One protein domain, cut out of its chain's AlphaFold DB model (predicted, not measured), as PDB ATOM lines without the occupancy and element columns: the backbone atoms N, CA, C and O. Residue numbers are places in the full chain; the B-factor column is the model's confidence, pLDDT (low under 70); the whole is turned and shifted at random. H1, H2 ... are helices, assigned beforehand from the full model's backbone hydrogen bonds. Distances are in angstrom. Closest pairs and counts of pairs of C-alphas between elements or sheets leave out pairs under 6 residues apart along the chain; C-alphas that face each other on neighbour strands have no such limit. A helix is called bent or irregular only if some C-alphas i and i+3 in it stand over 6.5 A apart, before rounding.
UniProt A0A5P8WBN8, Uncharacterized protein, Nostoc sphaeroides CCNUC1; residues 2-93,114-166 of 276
ATOM      1  N   THR A   2     127.544 100.135 147.000       75.56
ATOM      2  CA  THR A   2     128.292 100.546 145.779       75.56
ATOM      3  C   THR A   2     128.264  99.499 144.660       75.56
ATOM      4  O   THR A   2     128.030  99.848 143.506       75.56
ATOM      5  N   VAL A   3     128.422  98.216 144.995       76.38
ATOM      6  CA  VAL A   3     128.399  97.107 144.020       76.38
ATOM      7  C   VAL A   3     127.005  96.920 143.402       76.38
ATOM      8  O   VAL A   3     126.867  96.825 142.189       76.38
ATOM      9  N   GLU A   4     125.935  96.971 144.197       80.06
ATOM     10  CA  GLU A   4     124.555  96.882 143.687       80.06
ATOM     11  C   GLU A   4     124.186  98.064 142.780       80.06
ATOM     12  O   GLU A   4     123.415  97.918 141.830       80.06
ATOM     13  N   ALA A   5     124.724  99.257 143.062       80.06
ATOM     14  CA  ALA A   5     124.564 100.416 142.191       80.06
ATOM     15  C   ALA A   5     125.276 100.208 140.843       80.06
ATOM     16  O   ALA A   5     124.714 100.557 139.804       80.06
ATOM     17  N   GLN A   6     126.460  99.586 140.842       84.00
ATOM     18  CA  GLN A   6     127.175  99.217 139.617       84.00
ATOM     19  C   GLN A   6     126.414  98.161 138.805       84.00
ATOM     20  O   GLN A   6     126.269  98.323 137.597       84.00
ATOM     21  N   ILE A   7     125.848  97.139 139.455       84.56
ATOM     22  CA  ILE A   7     125.028  96.117 138.782       84.56
ATOM     23  C   ILE A   7     123.780  96.754 138.153       84.56
ATOM     24  O   ILE A   7     123.483  96.515 136.984       84.56
ATOM     25  N   ARG A   8     123.079  97.642 138.875       84.94
ATOM     26  CA  ARG A   8     121.941  98.395 138.313       84.94
ATOM     27  C   ARG A   8     122.338  99.272 137.136       84.94
ATOM     28  O   ARG A   8     121.594  99.351 136.162       84.94
ATOM     29  N   ALA A   9     123.484  99.943 137.225       85.75
ATOM     30  CA  ALA A   9     124.003 100.749 136.130       85.75
ATOM     31  C   ALA A   9     124.315  99.883 134.900       85.75
ATOM     32  O   ALA A   9     123.939 100.266 133.796       85.75
ATOM     33  N   ALA A  10     124.908  98.701 135.092       87.44
ATOM     34  CA  ALA A  10     125.182  97.751 134.018       87.44
ATOM     35  C   ALA A  10     123.891  97.251 133.351       87.44
ATOM     36  O   ALA A  10     123.782  97.304 132.130       87.44
ATOM     37  N   ILE A  11     122.878  96.851 134.129       88.94
ATOM     38  CA  ILE A  11     121.572  96.430 133.590       88.94
ATOM     39  C   ILE A  11     120.898  97.586 132.841       88.94
ATOM     40  O   ILE A  11     120.392  97.403 131.733       88.94
ATOM     41  N   ARG A  12     120.931  98.803 133.398       89.38
ATOM     42  CA  ARG A  12     120.393  99.993 132.728       89.38
ATOM     43  C   ARG A  12     121.104 100.266 131.403       89.38
ATOM     44  O   ARG A  12     120.430 100.625 130.441       89.38
ATOM     45  N   ASP A  13     122.424 100.114 131.348       89.44
ATOM     46  CA  ASP A  13     123.198 100.272 130.114       89.44
ATOM     47  C   ASP A  13     122.805  99.219 129.068       89.44
ATOM     48  O   ASP A  13     122.563  99.579 127.920       89.44
ATOM     49  N   CYS A  14     122.616  97.954 129.474       89.50
ATOM     50  CA  CYS A  14     122.148  96.880 128.587       89.50
ATOM     51  C   CYS A  14     120.820  97.245 127.909       89.50
ATOM     52  O   CYS A  14     120.690  97.147 126.691       89.50
ATOM     53  N   VAL A  15     119.845  97.703 128.700       88.81
ATOM     54  CA  VAL A  15     118.484  98.003 128.223       88.81
ATOM     55  C   VAL A  15     118.433  99.287 127.385       88.81
ATOM     56  O   VAL A  15     117.583  99.418 126.510       88.81
ATOM     57  N   ASN A  16     119.356 100.231 127.602       88.94
ATOM     58  CA  ASN A  16     119.398 101.515 126.886       88.94
ATOM     59  C   ASN A  16     120.495 101.585 125.816       88.94
ATOM     60  O   ASN A  16     120.845 102.670 125.336       88.94
ATOM     61  N   ARG A  17     121.064 100.441 125.431       89.06
ATOM     62  CA  ARG A  17     122.201 100.402 124.519       89.06
ATOM     63  C   ARG A  17     121.796 100.880 123.127       89.06
ATOM     64  O   ARG A  17     120.980 100.275 122.436       89.06
ATOM     65  N   THR A  18     122.410 101.969 122.676       89.81
ATOM     66  CA  THR A  18     122.149 102.535 121.347       89.81
ATOM     67  C   THR A  18     122.849 101.742 120.247       89.81
ATOM     68  O   THR A  18     124.015 101.364 120.399       89.81
ATOM     69  N   SER A  19     122.200 101.594 119.093       89.00
ATOM     70  CA  SER A  19     122.835 101.063 117.883       89.00
ATOM     71  C   SER A  19     123.973 101.965 117.383       89.00
ATOM     72  O   SER A  19     123.907 103.192 117.482       89.00
ATOM     73  N   ARG A  20     125.026 101.364 116.823       84.25
ATOM     74  CA  ARG A  20     126.202 102.056 116.270       84.25
ATOM     75  C   ARG A  20     126.474 101.617 114.829       84.25
ATOM     76  O   ARG A  20     126.129 100.513 114.420       84.25
ATOM     77  N   LYS A  21     127.128 102.477 114.049       80.31
ATOM     78  CA  LYS A  21     127.598 102.130 112.697       80.31
ATOM     79  C   LYS A  21     128.883 101.268 112.753       80.31
ATOM     80  O   LYS A  21     129.615 101.379 113.738       80.31
ATOM     81  N   PRO A  22     129.187 100.485 111.703       80.62
ATOM     82  CA  PRO A  22     128.227  99.893 110.770       80.62
ATOM     83  C   PRO A  22     127.515  98.711 111.451       80.62
ATOM     84  O   PRO A  22     128.133  97.967 112.207       80.62
ATOM     85  N   PHE A  23     126.208  98.580 111.218       86.81
ATOM     86  CA  PHE A  23     125.395  97.413 111.598       86.81
ATOM     87  C   PHE A  23     125.549  96.883 113.040       86.81
ATOM     88  O   PHE A  23     125.286  95.715 113.281       86.81
ATOM     89  N   ASN A  24     125.927  97.688 114.036       87.75
ATOM     90  CA  ASN A  24     125.927  97.246 115.433       87.75
ATOM     91  C   ASN A  24     124.561  97.551 116.042       87.75
ATOM     92  O   ASN A  24     124.259  98.710 116.331       87.75
ATOM     93  N   TRP A  25     123.723  96.533 116.222       91.81
ATOM     94  CA  TRP A  25     122.390  96.710 116.793       91.81
ATOM     95  C   TRP A  25     122.458  96.652 118.316       91.81
ATOM     96  O   TRP A  25     122.828  95.634 118.900       91.81
ATOM     97  N   GLY A  26     122.117  97.773 118.953       90.62
ATOM     98  CA  GLY A  26     122.208  97.925 120.402       90.62
ATOM     99  C   GLY A  26     121.321  96.933 121.151       90.62
ATOM    100  O   GLY A  26     121.771  96.377 122.143       90.62
ATOM    101  N   GLY A  27     120.133  96.627 120.614       91.19
ATOM    102  CA  GLY A  27     119.210  95.645 121.192       91.19
ATOM    103  C   GLY A  27     119.792  94.230 121.283       91.19
ATOM    104  O   GLY A  27     119.677  93.608 122.332       91.19
ATOM    105  N   ILE A  28     120.492  93.753 120.244       92.50
ATOM    106  CA  ILE A  28     121.144  92.427 120.260       92.50
ATOM    107  C   ILE A  28     122.270  92.405 121.298       92.50
ATOM    108  O   ILE A  28     122.310  91.528 122.155       92.50
ATOM    109  N   GLN A  29     123.162  93.403 121.264       91.88
ATOM    110  CA  GLN A  29     124.275  93.483 122.220       91.88
ATOM    111  C   GLN A  29     123.785  93.639 123.665       91.88
ATOM    112  O   GLN A  29     124.378  93.073 124.577       91.88
ATOM    113  N   GLY A  30     122.717  94.411 123.869       93.25
ATOM    114  CA  GLY A  30     122.083  94.607 125.167       93.25
ATOM    115  C   GLY A  30     121.465  93.320 125.702       93.25
ATOM    116  O   GLY A  30     121.687  92.988 126.861       93.25
ATOM    117  N   TYR A  31     120.768  92.559 124.852       94.50
ATOM    118  CA  TYR A  31     120.200  91.260 125.215       94.50
ATOM    119  C   TYR A  31     121.286  90.234 125.572       94.50
ATOM    120  O   TYR A  31     121.214  89.610 126.626       94.50
ATOM    121  N   GLN A  32     122.338  90.115 124.756       92.69
ATOM    122  CA  GLN A  32     123.477  89.226 125.030       92.69
ATOM    123  C   GLN A  32     124.181  89.583 126.348       92.69
ATOM    124  O   GLN A  32     124.508  88.707 127.146       92.69
ATOM    125  N   GLN A  33     124.381  90.878 126.610       92.12
ATOM    126  CA  GLN A  33     124.978  91.348 127.857       92.12
ATOM    127  C   GLN A  33     124.067  91.080 129.064       92.12
ATOM    128  O   GLN A  33     124.557  90.670 130.114       92.12
ATOM    129  N   LEU A  34     122.750  91.259 128.916       93.75
ATOM    130  CA  LEU A  34     121.776  90.929 129.956       93.75
ATOM    131  C   LEU A  34     121.748  89.420 130.244       93.75
ATOM    132  O   LEU A  34     121.684  89.037 131.408       93.75
ATOM    133  N   SER A  35     121.874  88.579 129.210       93.44
ATOM    134  CA  SER A  35     121.989  87.120 129.346       93.44
ATOM    135  C   SER A  35     123.224  86.729 130.154       93.44
ATOM    136  O   SER A  35     123.112  85.975 131.117       93.44
ATOM    137  N   ALA A  36     124.384  87.312 129.833       92.06
ATOM    138  CA  ALA A  36     125.623  87.078 130.573       92.06
ATOM    139  C   ALA A  36     125.520  87.532 132.043       92.06
ATOM    140  O   ALA A  36     126.003  86.848 132.944       92.06
ATOM    141  N   ILE A  37     124.853  88.663 132.309       88.38
ATOM    142  CA  ILE A  37     124.569  89.111 133.682       88.38
ATOM    143  C   ILE A  37     123.663  88.098 134.397       88.38
ATOM    144  O   ILE A  37     123.954  87.733 135.533       88.38
ATOM    145  N   GLY A  38     122.599  87.622 133.745       88.31
ATOM    146  CA  GLY A  38     121.677  86.629 134.303       88.31
ATOM    147  C   GLY A  38     122.353  85.294 134.628       88.31
ATOM    148  O   GLY A  38     122.109  84.723 135.686       88.31
ATOM    149  N   GLU A  39     123.249  84.803 133.769       89.25
ATOM    150  CA  GLU A  39     124.062  83.603 134.036       89.25
ATOM    151  C   GLU A  39     124.923  83.750 135.293       89.25
ATOM    152  O   GLU A  39     124.928  82.866 136.151       89.25
ATOM    153  N   ILE A  40     125.602  84.892 135.441       88.25
ATOM    154  CA  ILE A  40     126.422  85.164 136.623       88.25
ATOM    155  C   ILE A  40     125.543  85.233 137.873       88.25
ATOM    156  O   ILE A  40     125.874  84.589 138.867       88.25
ATOM    157  N   LEU A  41     124.413  85.951 137.824       85.25
ATOM    158  CA  LEU A  41     123.490  86.072 138.958       85.25
ATOM    159  C   LEU A  41     122.932  84.710 139.404       85.25
ATOM    160  O   LEU A  41     122.864  84.464 140.607       85.25
ATOM    161  N   ARG A  42     122.630  83.806 138.462       83.69
ATOM    162  CA  ARG A  42     122.189  82.427 138.749       83.69
ATOM    163  C   ARG A  42     123.270  81.563 139.406       83.69
ATOM    164  O   ARG A  42     122.941  80.649 140.152       83.69
ATOM    165  N   SER A  43     124.546  81.835 139.135       83.06
ATOM    166  CA  SER A  43     125.672  81.060 139.684       83.06
ATOM    167  C   SER A  43     126.120  81.491 141.089       83.06
ATOM    168  O   SER A  43     126.989  80.848 141.681       83.06
ATOM    169  N   LEU A  44     125.553  82.572 141.642       80.00
ATOM    170  CA  LEU A  44     125.933  83.070 142.964       80.00
ATOM    171  C   LEU A  44     125.407  82.147 144.081       80.00
ATOM    172  O   LEU A  44     124.225  81.807 144.093       80.00
ATOM    173  N   PRO A  45     126.243  81.768 145.066       68.56
ATOM    174  CA  PRO A  45     125.796  80.948 146.185       68.56
ATOM    175  C   PRO A  45     124.846  81.743 147.093       68.56
ATOM    176  O   PRO A  45     125.211  82.804 147.604       68.56
ATOM    177  N   CYS A  46     123.650  81.204 147.343       58.00
ATOM    178  CA  CYS A  46     122.695  81.752 148.306       58.00
ATOM    179  C   CYS A  46     123.310  81.733 149.718       58.00
ATOM    180  O   CYS A  46     123.377  80.681 150.354       58.00
ATOM    181  N   ARG A  47     123.789  82.878 150.222       56.78
ATOM    182  CA  ARG A  47     124.258  83.022 151.609       56.78
ATOM    183  C   ARG A  47     123.214  83.786 152.418       56.78
ATOM    184  O   ARG A  47     122.892  84.921 152.098       56.78
ATOM    185  N   ALA A  48     122.750  83.166 153.498       52.91
ATOM    186  CA  ALA A  48     121.538  83.483 154.257       52.91
ATOM    187  C   ALA A  48     121.408  84.886 154.901       52.91
ATOM    188  O   ALA A  48     120.470  85.082 155.663       52.91
ATOM    189  N   ILE A  49     122.316  85.843 154.669       51.28
ATOM    190  CA  ILE A  49     122.310  87.127 155.402       51.28
ATOM    191  C   ILE A  49     122.341  88.376 154.492       51.28
ATOM    192  O   ILE A  49     121.919  89.427 154.949       51.28
ATOM    193  N   ASP A  50     122.692  88.291 153.199       52.88
ATOM    194  CA  ASP A  50     122.796  89.494 152.329       52.88
ATOM    195  C   ASP A  50     122.298  89.306 150.870       52.88
ATOM    196  O   ASP A  50     122.552  90.146 150.005       52.88
ATOM    197  N   THR A  51     121.591  88.213 150.537       58.56
ATOM    198  CA  THR A  51     121.268  87.859 149.131       58.56
ATOM    199  C   THR A  51     119.837  88.142 148.649       58.56
ATOM    200  O   THR A  51     119.503  87.759 147.526       58.56
ATOM    201  N   ASP A  52     118.993  88.847 149.406       70.38
ATOM    202  CA  ASP A  52     117.602  89.113 148.981       70.38
ATOM    203  C   ASP A  52     117.536  89.976 147.715       70.38
ATOM    204  O   ASP A  52     116.816  89.666 146.770       70.38
ATOM    205  N   TYR A  53     118.350  91.032 147.630       79.44
ATOM    206  CA  TYR A  53     118.316  91.929 146.475       79.44
ATOM    207  C   TYR A  53     118.793  91.254 145.176       79.44
ATOM    208  O   TYR A  53     118.144  91.384 144.138       79.44
ATOM    209  N   LEU A  54     119.917  90.528 145.212       79.56
ATOM    210  CA  LEU A  54     120.488  89.890 144.017       79.56
ATOM    211  C   LEU A  54     119.673  88.680 143.548       79.56
ATOM    212  O   LEU A  54     119.565  88.467 142.342       79.56
ATOM    213  N   SER A  55     119.067  87.932 144.473       80.12
ATOM    214  CA  SER A  55     118.174  86.822 144.127       80.12
ATOM    215  C   SER A  55     116.894  87.324 143.453       80.12
ATOM    216  O   SER A  55     116.551  86.851 142.369       80.12
ATOM    217  N   ILE A  56     116.253  88.357 144.013       84.75
ATOM    218  CA  ILE A  56     115.102  89.024 143.387       84.75
ATOM    219  C   ILE A  56     115.497  89.583 142.014       84.75
ATOM    220  O   ILE A  56     114.768  89.415 141.038       84.75
ATOM    221  N   LEU A  57     116.666  90.221 141.908       86.50
ATOM    222  CA  LEU A  57     117.156  90.764 140.644       86.50
ATOM    223  C   LEU A  57     117.369  89.676 139.583       86.50
ATOM    224  O   LEU A  57     117.017  89.910 138.430       86.50
ATOM    225  N   SER A  58     117.894  88.504 139.958       87.62
ATOM    226  CA  SER A  58     118.040  87.364 139.045       87.62
ATOM    227  C   SER A  58     116.694  86.958 138.451       87.62
ATOM    228  O   SER A  58     116.590  86.829 137.236       87.62
ATOM    229  N   VAL A  59     115.646  86.860 139.278       88.88
ATOM    230  CA  VAL A  59     114.288  86.517 138.821       88.88
ATOM    231  C   VAL A  59     113.771  87.534 137.801       88.88
ATOM    232  O   VAL A  59     113.241  87.152 136.758       88.88
ATOM    233  N   TRP A  60     113.954  88.834 138.053       90.88
ATOM    234  CA  TRP A  60     113.526  89.874 137.111       90.88
ATOM    235  C   TRP A  60     114.321  89.863 135.807       90.88
ATOM    236  O   TRP A  60     113.746  90.094 134.741       90.88
ATOM    237  N   VAL A  61     115.629  89.608 135.877       91.56
ATOM    238  CA  VAL A  61     116.487  89.480 134.693       91.56
ATOM    239  C   VAL A  61     116.064  88.268 133.864       91.56
ATOM    240  O   VAL A  61     115.861  88.416 132.662       91.56
ATOM    241  N   ASP A  62     115.840  87.115 134.491       92.44
ATOM    242  CA  ASP A  62     115.393  85.898 133.807       92.44
ATOM    243  C   ASP A  62     114.013  86.091 133.168       92.44
ATOM    244  O   ASP A  62     113.821  85.767 131.997       92.44
ATOM    245  N   GLN A  63     113.070  86.717 133.879       93.50
ATOM    246  CA  GLN A  63     111.760  87.046 133.319       93.50
ATOM    247  C   GLN A  63     111.878  87.986 132.112       93.50
ATOM    248  O   GLN A  63     111.190  87.801 131.107       93.50
ATOM    249  N   ALA A  64     112.753  88.994 132.184       93.50
ATOM    250  CA  ALA A  64     112.998  89.901 131.070       93.50
ATOM    251  C   ALA A  64     113.625  89.175 129.869       93.50
ATOM    252  O   ALA A  64     113.230  89.449 128.736       93.50
ATOM    253  N   LEU A  65     114.553  88.242 130.094       94.88
ATOM    254  CA  LEU A  65     115.150  87.427 129.033       94.88
ATOM    255  C   LEU A  65     114.098  86.536 128.368       94.88
ATOM    256  O   LEU A  65     113.954  86.586 127.150       94.88
ATOM    257  N   ILE A  66     113.297  85.810 129.153       95.50
ATOM    258  CA  ILE A  66     112.229  84.934 128.645       95.50
ATOM    259  C   ILE A  66     111.223  85.729 127.808       95.50
ATOM    260  O   ILE A  66     110.913  85.343 126.682       95.50
ATOM    261  N   ASN A  67     110.764  86.877 128.315       94.81
ATOM    262  CA  ASN A  67     109.785  87.716 127.621       94.81
ATOM    263  C   ASN A  67     110.303  88.269 126.286       94.81
ATOM    264  O   ASN A  67     109.507  88.569 125.399       94.81
ATOM    265  N   ASN A  68     111.620  88.437 126.146       94.00
ATOM    266  CA  ASN A  68     112.236  89.027 124.959       94.00
ATOM    267  C   ASN A  68     112.964  88.005 124.075       94.00
ATOM    268  O   ASN A  68     113.508  88.400 123.048       94.00
ATOM    269  N   LEU A  69     112.964  86.716 124.425       94.00
ATOM    270  CA  LEU A  69     113.718  85.682 123.714       94.00
ATOM    271  C   LEU A  69     113.319  85.582 122.235       94.00
ATOM    272  O   LEU A  69     114.184  85.574 121.360       94.00
ATOM    273  N   SER A  70     112.014  85.554 121.948       93.25
ATOM    274  CA  SER A  70     111.502  85.471 120.574       93.25
ATOM    275  C   SER A  70     111.895  86.697 119.745       93.25
ATOM    276  O   SER A  70     112.377  86.563 118.623       93.25
ATOM    277  N   VAL A  71     111.762  87.892 120.326       93.12
ATOM    278  CA  VAL A  71     112.115  89.165 119.682       93.12
ATOM    279  C   VAL A  71     113.623  89.264 119.451       93.12
ATOM    280  O   VAL A  71     114.057  89.707 118.388       93.12
ATOM    281  N   ALA A  72     114.434  88.845 120.423       93.69
ATOM    282  CA  ALA A  72     115.887  88.836 120.311       93.69
ATOM    283  C   ALA A  72     116.357  87.865 119.220       93.69
ATOM    284  O   ALA A  72     117.180  88.250 118.391       93.69
ATOM    285  N   SER A  73     115.784  86.658 119.167       94.31
ATOM    286  CA  SER A  73     116.077  85.674 118.122       94.31
ATOM    287  C   SER A  73     115.676  86.177 116.733       94.31
ATOM    288  O   SER A  73     116.434  86.007 115.780       94.31
ATOM    289  N   ASP A  74     114.509  86.808 116.601       95.31
ATOM    290  CA  ASP A  74     114.054  87.387 115.333       95.31
ATOM    291  C   ASP A  74     114.979  88.527 114.867       95.31
ATOM    292  O   ASP A  74     115.378  88.592 113.702       95.31
ATOM    293  N   LEU A  75     115.401  89.397 115.792       94.88
ATOM    294  CA  LEU A  75     116.380  90.447 115.510       94.88
ATOM    295  C   LEU A  75     117.744  89.879 115.114       94.88
ATOM    296  O   LEU A  75     118.369  90.405 114.196       94.88
ATOM    297  N   GLU A  76     118.222  88.831 115.776       95.06
ATOM    298  CA  GLU A  76     119.499  88.206 115.438       95.06
ATOM    299  C   GLU A  76     119.478  87.613 114.025       95.06
ATOM    300  O   GLU A  76     120.392  87.871 113.241       95.06
ATOM    301  N   GLN A  77     118.395  86.934 113.648       95.00
ATOM    302  CA  GLN A  77     118.227  86.427 112.284       95.00
ATOM    303  C   GLN A  77     118.113  87.559 111.255       95.00
ATOM    304  O   GLN A  77     118.788  87.540 110.226       95.00
ATOM    305  N   ALA A  78     117.341  88.612 111.545       95.38
ATOM    306  CA  ALA A  78     117.285  89.798 110.687       95.38
ATOM    307  C   ALA A  78     118.668  90.453 110.516       95.38
ATOM    308  O   ALA A  78     119.002  90.966 109.445       95.38
ATOM    309  N   HIS A  79     119.494  90.438 111.562       95.00
ATOM    310  CA  HIS A  79     120.852  90.966 111.517       95.00
ATOM    311  C   HIS A  79     121.782  90.127 110.640       95.00
ATOM    312  O   HIS A  79     122.585  90.696 109.897       95.00
ATOM    313  N   GLN A  80     121.653  88.799 110.681       94.19
ATOM    314  CA  GLN A  80     122.387  87.891 109.797       94.19
ATOM    315  C   GLN A  80     122.030  88.134 108.329       94.19
ATOM    316  O   GLN A  80     122.935  88.322 107.515       94.19
ATOM    317  N   TRP A  81     120.740  88.268 108.010       95.19
ATOM    318  CA  TRP A  81     120.292  88.658 106.670       95.19
ATOM    319  C   TRP A  81     120.894  89.992 106.231       95.19
ATOM    320  O   TRP A  81     121.430  90.104 105.131       95.19
ATOM    321  N   LEU A  82     120.882  91.011 107.100       94.25
ATOM    322  CA  LEU A  82     121.491  92.303 106.781       94.25
ATOM    323  C   LEU A  82     122.993  92.184 106.477       94.25
ATOM    324  O   LEU A  82     123.489  92.889 105.599       94.25
ATOM    325  N   ARG A  83     123.719  91.308 107.181       92.94
ATOM    326  CA  ARG A  83     125.138  91.041 106.904       92.94
ATOM    327  C   ARG A  83     125.340  90.351 105.558       92.94
ATOM    328  O   ARG A  83     126.207  90.789 104.817       92.94
ATOM    329  N   GLN A  84     124.522  89.357 105.217       93.81
ATOM    330  CA  GLN A  84     124.578  88.696 103.906       93.81
ATOM    331  C   GLN A  84     124.305  89.678 102.762       93.81
ATOM    332  O   GLN A  84     125.020  89.685 101.767       93.81
ATOM    333  N   ILE A  85     123.326  90.571 102.933       92.81
ATOM    334  CA  ILE A  85     123.046  91.646 101.972       92.81
ATOM    335  C   ILE A  85     124.245  92.593 101.850       92.81
ATOM    336  O   ILE A  85     124.616  92.988 100.748       92.81
ATOM    337  N   ALA A  86     124.860  92.970 102.972       91.69
ATOM    338  CA  ALA A  86     126.050  93.812 102.960       91.69
ATOM    339  C   ALA A  86     127.231  93.124 102.257       91.69
ATOM    340  O   ALA A  86     127.937  93.783 101.500       91.69
ATOM    341  N   ASP A  87     127.414  91.819 102.468       90.62
ATOM    342  CA  ASP A  87     128.434  91.013 101.798       90.62
ATOM    343  C   ASP A  87     128.170  90.911 100.283       90.62
ATOM    344  O   ASP A  87     129.091  91.139  99.505       90.62
ATOM    345  N   CYS A  88     126.922  90.689  99.851       91.06
ATOM    346  CA  CYS A  88     126.524  90.709  98.433       91.06
ATOM    347  C   CYS A  88     126.817  92.065  97.771       91.06
ATOM    348  O   CYS A  88     127.359  92.144  96.669       91.06
ATOM    349  N   LEU A  89     126.555  93.163  98.484       89.88
ATOM    350  CA  LEU A  89     126.896  94.510  98.025       89.88
ATOM    351  C   LEU A  89     128.391  94.845  98.167       89.88
ATOM    352  O   LEU A  89     128.790  95.967  97.847       89.88
ATOM    353  N   HIS A  90     129.214  93.902  98.634       86.88
ATOM    354  CA  HIS A  90     130.647  94.071  98.871       86.88
ATOM    355  C   HIS A  90     130.957  95.267  99.783       86.88
ATOM    356  O   HIS A  90     131.942  95.988  99.610       86.88
ATOM    357  N   TYR A  91     130.094  95.487 100.777       85.69
ATOM    358  CA  TYR A  91     130.252  96.563 101.739       85.69
ATOM    359  C   TYR A  91     131.547  96.363 102.547       85.69
ATOM    360  O   TYR A  91     131.749  95.290 103.126       85.69
ATOM    361  N   PRO A  92     132.424  97.377 102.640       78.31
ATOM    362  CA  PRO A  92     133.725  97.211 103.268       78.31
ATOM    363  C   PRO A  92     133.610  96.789 104.737       78.31
ATOM    364  O   PRO A  92     132.956  97.436 105.565       78.31
ATOM    365  N   LYS A  93     134.298  95.696 105.077       71.31
ATOM    366  CA  LYS A  93     134.400  95.175 106.443       71.31
ATOM    367  C   LYS A  93     135.386  96.035 107.228       71.31
ATOM    368  O   LYS A  93     136.566  95.719 107.310       71.31
ATOM    369  N   THR A 114     130.690  92.598  88.219       87.81
ATOM    370  CA  THR A 114     129.771  93.283  87.296       87.81
ATOM    371  C   THR A 114     128.445  93.593  87.976       87.81
ATOM    372  O   THR A 114     127.995  92.841  88.848       87.81
ATOM    373  N   SER A 115     127.757  94.649  87.538       91.12
ATOM    374  CA  SER A 115     126.410  94.948  88.034       91.12
ATOM    375  C   SER A 115     125.437  93.784  87.847       91.12
ATOM    376  O   SER A 115     124.572  93.555  88.691       91.12
ATOM    377  N   PHE A 116     125.593  93.020  86.763       90.62
ATOM    378  CA  PHE A 116     124.766  91.855  86.472       90.62
ATOM    379  C   PHE A 116     124.896  90.770  87.547       90.62
ATOM    380  O   PHE A 116     123.884  90.240  88.002       90.62
ATOM    381  N   GLN A 117     126.124  90.471  87.985       91.69
ATOM    382  CA  GLN A 117     126.374  89.487  89.043       91.69
ATOM    383  C   GLN A 117     125.746  89.930  90.366       91.69
ATOM    384  O   GLN A 117     124.958  89.180  90.938       91.69
ATOM    385  N   VAL A 118     126.007  91.171  90.792       92.88
ATOM    386  CA  VAL A 118     125.454  91.718  92.044       92.88
ATOM    387  C   VAL A 118     123.933  91.745  92.009       92.88
ATOM    388  O   VAL A 118     123.275  91.406  92.989       92.88
ATOM    389  N   ARG A 119     123.351  92.130  90.871       94.25
ATOM    390  CA  ARG A 119     121.902  92.141  90.702       94.25
ATOM    391  C   ARG A 119     121.309  90.748  90.870       94.25
ATOM    392  O   ARG A 119     120.345  90.614  91.615       94.25
ATOM    393  N   ARG A 120     121.879  89.749  90.192       93.88
ATOM    394  CA  ARG A 120     121.404  88.365  90.261       93.88
ATOM    395  C   ARG A 120     121.492  87.830  91.690       93.88
ATOM    396  O   ARG A 120     120.499  87.340  92.206       93.88
ATOM    397  N   GLU A 121     122.639  87.993  92.346       93.81
ATOM    398  CA  GLU A 121     122.831  87.560  93.738       93.81
ATOM    399  C   GLU A 121     121.859  88.257  94.698       93.81
ATOM    400  O   GLU A 121     121.290  87.623  95.585       93.81
ATOM    401  N   MET A 122     121.617  89.557  94.509       93.69
ATOM    402  CA  MET A 122     120.672  90.303  95.335       93.69
ATOM    403  C   MET A 122     119.224  89.853  95.106       93.69
ATOM    404  O   MET A 122     118.453  89.765  96.061       93.69
ATOM    405  N   GLU A 123     118.832  89.585  93.858       93.50
ATOM    406  CA  GLU A 123     117.505  89.059  93.520       93.50
ATOM    407  C   GLU A 123     117.308  87.656  94.123       93.50
ATOM    408  O   GLU A 123     116.315  87.440  94.819       93.50
ATOM    409  N   GLU A 124     118.296  86.763  93.999       94.56
ATOM    410  CA  GLU A 124     118.300  85.434  94.631       94.56
ATOM    411  C   GLU A 124     118.186  85.524  96.166       94.56
ATOM    412  O   GLU A 124     117.365  84.834  96.777       94.56
ATOM    413  N   LEU A 125     118.946  86.418  96.811       94.44
ATOM    414  CA  LEU A 125     118.860  86.643  98.261       94.44
ATOM    415  C   LEU A 125     117.481  87.164  98.689       94.44
ATOM    416  O   LEU A 125     116.946  86.745  99.719       94.44
ATOM    417  N   LEU A 126     116.882  88.075  97.917       92.06
ATOM    418  CA  LEU A 126     115.546  88.609  98.195       92.06
ATOM    419  C   LEU A 126     114.441  87.557  98.033       92.06
ATOM    420  O   LEU A 126     113.429  87.628  98.742       92.06
ATOM    421  N   GLU A 127     114.621  86.614  97.109       92.75
ATOM    422  CA  GLU A 127     113.718  85.483  96.901       92.75
ATOM    423  C   GLU A 127     113.811  84.459  98.031       92.75
ATOM    424  O   GLU A 127     112.768  84.008  98.513       92.75
ATOM    425  N   GLN A 128     115.024  84.150  98.500       93.06
ATOM    426  CA  GLN A 128     115.262  83.253  99.639       93.06
ATOM    427  C   GLN A 128     114.756  83.846 100.960       93.06
ATOM    428  O   GLN A 128     114.250  83.128 101.825       93.06
ATOM    429  N   PHE A 129     114.860  85.165 101.129       93.25
ATOM    430  CA  PHE A 129     114.446  85.827 102.358       93.25
ATOM    431  C   PHE A 129     112.916  85.951 102.427       93.25
ATOM    432  O   PHE A 129     112.353  86.965 102.021       93.25
ATOM    433  N   GLN A 130     112.204  84.943 102.946       91.81
ATOM    434  CA  GLN A 130     110.736  84.949 103.097       91.81
ATOM    435  C   GLN A 130     110.287  84.800 104.561       91.81
ATOM    436  O   GLN A 130     109.858  83.726 104.972       91.81
ATOM    437  N   PRO A 131     110.365  85.872 105.369       92.44
ATOM    438  CA  PRO A 131     109.928  85.826 106.755       92.44
ATOM    439  C   PRO A 131     108.401  85.863 106.867       92.44
ATOM    440  O   PRO A 131     107.731  86.625 106.161       92.44
ATOM    441  N   ASP A 132     107.868  85.090 107.811       92.06
ATOM    442  CA  ASP A 132     106.462  85.143 108.203       92.06
ATOM    443  C   ASP A 132     106.181  86.431 109.007       92.06
ATOM    444  O   ASP A 132     106.810  86.648 110.047       92.06
ATOM    445  N   PRO A 133     105.247  87.301 108.572       90.00
ATOM    446  CA  PRO A 133     104.934  88.547 109.270       90.00
ATOM    447  C   PRO A 133     104.405  88.363 110.700       90.00
ATOM    448  O   PRO A 133     104.548  89.291 111.495       90.00
ATOM    449  N   GLN A 134     103.780  87.226 111.026       89.38
ATOM    450  CA  GLN A 134     103.213  86.989 112.360       89.38
ATOM    451  C   GLN A 134     104.275  86.518 113.356       89.38
ATOM    452  O   GLN A 134     104.306  86.987 114.492       89.38
ATOM    453  N   HIS A 135     105.164  85.627 112.917       89.62
ATOM    454  CA  HIS A 135     106.181  85.017 113.774       89.62
ATOM    455  C   HIS A 135     107.509  85.794 113.786       89.62
ATOM    456  O   HIS A 135     108.239  85.741 114.776       89.62
ATOM    457  N   HIS A 136     107.815  86.541 112.719       93.88
ATOM    458  CA  HIS A 136     109.108  87.205 112.502       93.88
ATOM    459  C   HIS A 136     108.952  88.677 112.063       93.88
ATOM    460  O   HIS A 136     109.333  89.062 110.946       93.88
ATOM    461  N   PRO A 137     108.357  89.535 112.915       94.38
ATOM    462  CA  PRO A 137     108.041  90.918 112.565       94.38
ATOM    463  C   PRO A 137     109.273  91.776 112.228       94.38
ATOM    464  O   PRO A 137     109.185  92.647 111.356       94.38
ATOM    465  N   ALA A 138     110.423  91.558 112.873       93.94
ATOM    466  CA  ALA A 138     111.648  92.311 112.615       93.94
ATOM    467  C   ALA A 138     112.251  91.956 111.250       93.94
ATOM    468  O   ALA A 138     112.583  92.856 110.469       93.94
ATOM    469  N   GLN A 139     112.328  90.662 110.924       95.75
ATOM    470  CA  GLN A 139     112.748  90.205 109.599       95.75
ATOM    471  C   GLN A 139     111.802  90.713 108.504       95.75
ATOM    472  O   GLN A 139     112.255  91.233 107.480       95.75
ATOM    473  N   PHE A 140     110.486  90.650 108.727       95.50
ATOM    474  CA  PHE A 140     109.502  91.171 107.778       95.50
ATOM    475  C   PHE A 140     109.654  92.683 107.551       95.50
ATOM    476  O   PHE A 140     109.645  93.152 106.406       95.50
ATOM    477  N   ALA A 141     109.850  93.459 108.621       95.25
ATOM    478  CA  ALA A 141     110.106  94.894 108.524       95.25
ATOM    479  C   ALA A 141     111.381  95.196 107.716       95.25
ATOM    480  O   ALA A 141     111.367  96.098 106.868       95.25
ATOM    481  N   LEU A 142     112.450  94.417 107.930       95.31
ATOM    482  CA  LEU A 142     113.694  94.514 107.168       95.31
ATOM    483  C   LEU A 142     113.455  94.232 105.681       95.31
ATOM    484  O   LEU A 142     113.758  95.098 104.858       95.31
ATOM    485  N   LYS A 143     112.849  93.087 105.334       95.00
ATOM    486  CA  LYS A 143     112.543  92.712 103.943       95.00
ATOM    487  C   LYS A 143     111.733  93.792 103.238       95.00
ATOM    488  O   LYS A 143     112.115  94.266 102.170       95.00
ATOM    489  N   LYS A 144     110.635  94.235 103.855       94.94
ATOM    490  CA  LYS A 144     109.744  95.251 103.280       94.94
ATOM    491  C   LYS A 144     110.480  96.560 103.012       94.94
ATOM    492  O   LYS A 144     110.247  97.213 101.992       94.94
ATOM    493  N   LYS A 145     111.358  96.980 103.927       95.00
ATOM    494  CA  LYS A 145     112.156  98.193 103.740       95.00
ATOM    495  C   LYS A 145     113.203  98.006 102.646       95.00
ATOM    496  O   LYS A 145     113.358  98.907 101.823       95.00
ATOM    497  N   LEU A 146     113.872  96.859 102.627       94.31
ATOM    498  CA  LEU A 146     114.896  96.520 101.654       94.31
ATOM    499  C   LEU A 146     114.334  96.461 100.236       94.31
ATOM    500  O   LEU A 146     114.852  97.154  99.374       94.31
ATOM    501  N   GLN A 147     113.228  95.749 100.009       94.06
ATOM    502  CA  GLN A 147     112.561  95.683  98.704       94.06
ATOM    503  C   GLN A 147     112.190  97.073  98.182       94.06
ATOM    504  O   GLN A 147     112.428  97.394  97.021       94.06
ATOM    505  N   ARG A 148     111.659  97.942  99.052       95.12
ATOM    506  CA  ARG A 148     111.344  99.334  98.688       95.12
ATOM    507  C   ARG A 148     112.588 100.126  98.290       95.12
ATOM    508  O   ARG A 148     112.527 100.914  97.352       95.12
ATOM    509  N   LEU A 149     113.691  99.965  99.024       94.00
ATOM    510  CA  LEU A 149     114.949 100.643  98.714       94.00
ATOM    511  C   LEU A 149     115.573 100.097  97.430       94.00
ATOM    512  O   LEU A 149     115.989 100.890  96.593       94.00
ATOM    513  N   TRP A 150     115.574  98.778  97.249       94.00
ATOM    514  CA  TRP A 150     116.083  98.107  96.057       94.00
ATOM    515  C   TRP A 150     115.300  98.514  94.809       94.00
ATOM    516  O   TRP A 150     115.893  98.929  93.823       94.00
ATOM    517  N   HIS A 151     113.968  98.531  94.873       92.81
ATOM    518  CA  HIS A 151     113.143  98.980  93.752       92.81
ATOM    519  C   HIS A 151     113.386 100.455  93.394       92.81
ATOM    520  O   HIS A 151     113.413 100.818  92.224       92.81
ATOM    521  N   LYS A 152     113.579 101.319  94.400       94.00
ATOM    522  CA  LYS A 152     113.750 102.762  94.183       94.00
ATOM    523  C   LYS A 152     115.164 103.158  93.748       94.00
ATOM    524  O   LYS A 152     115.321 104.121  93.004       94.00
ATOM    525  N   TYR A 153     116.184 102.485  94.274       91.25
ATOM    526  CA  TYR A 153     117.581 102.905  94.151       91.25
ATOM    527  C   TYR A 153     118.500 101.846  93.543       91.25
ATOM    528  O   TYR A 153     119.610 102.197  93.164       91.25
ATOM    529  N   GLY A 154     118.070 100.587  93.431       88.38
ATOM    530  CA  GLY A 154     118.911  99.470  92.993       88.38
ATOM    531  C   GLY A 154     119.513  99.694  91.611       88.38
ATOM    532  O   GLY A 154     120.720  99.578  91.455       88.38
ATOM    533  N   THR A 155     118.716 100.138  90.635       88.81
ATOM    534  CA  THR A 155     119.211 100.449  89.281       88.81
ATOM    535  C   THR A 155     120.333 101.487  89.286       88.81
ATOM    536  O   THR A 155     121.332 101.314  88.601       88.81
ATOM    537  N   ASN A 156     120.194 102.536  90.101       89.62
ATOM    538  CA  ASN A 156     121.190 103.600  90.215       89.62
ATOM    539  C   ASN A 156     122.418 103.173  91.029       89.62
ATOM    540  O   ASN A 156     123.513 103.664  90.777       89.62
ATOM    541  N   LEU A 157     122.234 102.289  92.013       88.94
ATOM    542  CA  LEU A 157     123.326 101.734  92.807       88.94
ATOM    543  C   LEU A 157     124.238 100.884  91.924       88.94
ATOM    544  O   LEU A 157     125.447 101.029  91.998       88.94
ATOM    545  N   LEU A 158     123.663 100.057  91.052       91.31
ATOM    546  CA  LEU A 158     124.391  99.078  90.247       91.31
ATOM    547  C   LEU A 158     125.480  99.674  89.333       91.31
ATOM    548  O   LEU A 158     126.477  99.005  89.071       91.31
ATOM    549  N   TYR A 159     125.354 100.939  88.919       90.06
ATOM    550  CA  TYR A 159     126.378 101.621  88.115       90.06
ATOM    551  C   TYR A 159     127.749 101.716  88.805       90.06
ATOM    552  O   TYR A 159     128.757 101.846  88.115       90.06
ATOM    553  N   CYS A 160     127.814 101.643  90.141       88.12
ATOM    554  CA  CYS A 160     129.088 101.659  90.869       88.12
ATOM    555  C   CYS A 160     129.950 100.413  90.630       88.12
ATOM    556  O   CYS A 160     131.152 100.466  90.866       88.12
ATOM    557  N   TYR A 161     129.357  99.322  90.139       89.31
ATOM    558  CA  TYR A 161     130.083  98.097  89.804       89.31
ATOM    559  C   TYR A 161     130.593  98.104  88.356       89.31
ATOM    560  O   TYR A 161     131.643  97.539  88.070       89.31
ATOM    561  N   ASP A 162     129.893  98.790  87.449       88.88
ATOM    562  CA  ASP A 162     130.265  98.829  86.029       88.88
ATOM    563  C   ASP A 162     131.254  99.951  85.689       88.88
ATOM    564  O   ASP A 162     132.027  99.821  84.741       88.88
ATOM    565  N   ILE A 163     131.217 101.071  86.421       87.38
ATOM    566  CA  ILE A 163     132.048 102.247  86.145       87.38
ATOM    567  C   ILE A 163     133.336 102.175  86.978       87.38
ATOM    568  O   ILE A 163     133.281 102.350  88.200       87.38
ATOM    569  N   PRO A 164     134.517 102.004  86.351       83.50
ATOM    570  CA  PRO A 164     135.779 101.967  87.078       83.50
ATOM    571  C   PRO A 164     136.007 103.251  87.883       83.50
ATOM    572  O   PRO A 164     135.915 104.360  87.358       83.50
ATOM    573  N   GLY A 165     136.326 103.101  89.168       81.00
ATOM    574  CA  GLY A 165     136.644 104.217  90.063       81.00
ATOM    575  C   GLY A 165     135.443 104.914  90.710       81.00
ATOM    576  O   GLY A 165     135.654 105.753  91.588       81.00
ATOM    577  N   LEU A 166     134.199 104.563  90.357       84.19
ATOM    578  CA  LEU A 166     133.017 105.035  91.080       84.19
ATOM    579  C   LEU A 166     132.864 104.223  92.383       84.19
ATOM    580  O   LEU A 166     132.688 103.009  92.319       84.19
TER     581      LEU A 166
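This is residues 2 to 93 and 114 to 166 of the 276 residues of an uncharacterized protein of Nostoc sphaeroides CCNUC1 (UniProt A0A5P8WBN8). H3 is a long bent spine, with H1 and H2 at one end, H4 and bent H5 at the other. Printed are 145 residues with five named helices, H1 to H5: all helix. It is loose, radius of gyration of the C-alphas 21.0 A, spans 71 by 35 by 21 A.

Start at H1, residues 2 to 15; with H2, residues 26 to 42, it forms a hairpin, C-alphas 14 and 30 closest, 4.1 A apart. H3, residues 52 to 88, and H5, residues 137 to 162, are each one helix by hydrogen bonds but bent: C-alphas 67 and 70 are 7.6 A apart, 152 and 155 7.7 A. Residues 115 to 119 alone of H4, residues 115 to 128, touch arm H5b, residues 155 to 162, C-alphas 115 and 158 closest, 5.1 A. In H5b 0 of 4 O i to N i+4 pairs and 3 of 5 O i to N i+3 pairs are within hydrogen-bond range.

Find C-alpha 2 at (128.292, 100.546, 145.779); H5b ends at C-alpha 162, (130.265, 98.829, 86.029).

Residues 94 to 113 are cut out, C-alphas 93 and 114 19.8 A apart; residues 45 to 51 are under pLDDT 70.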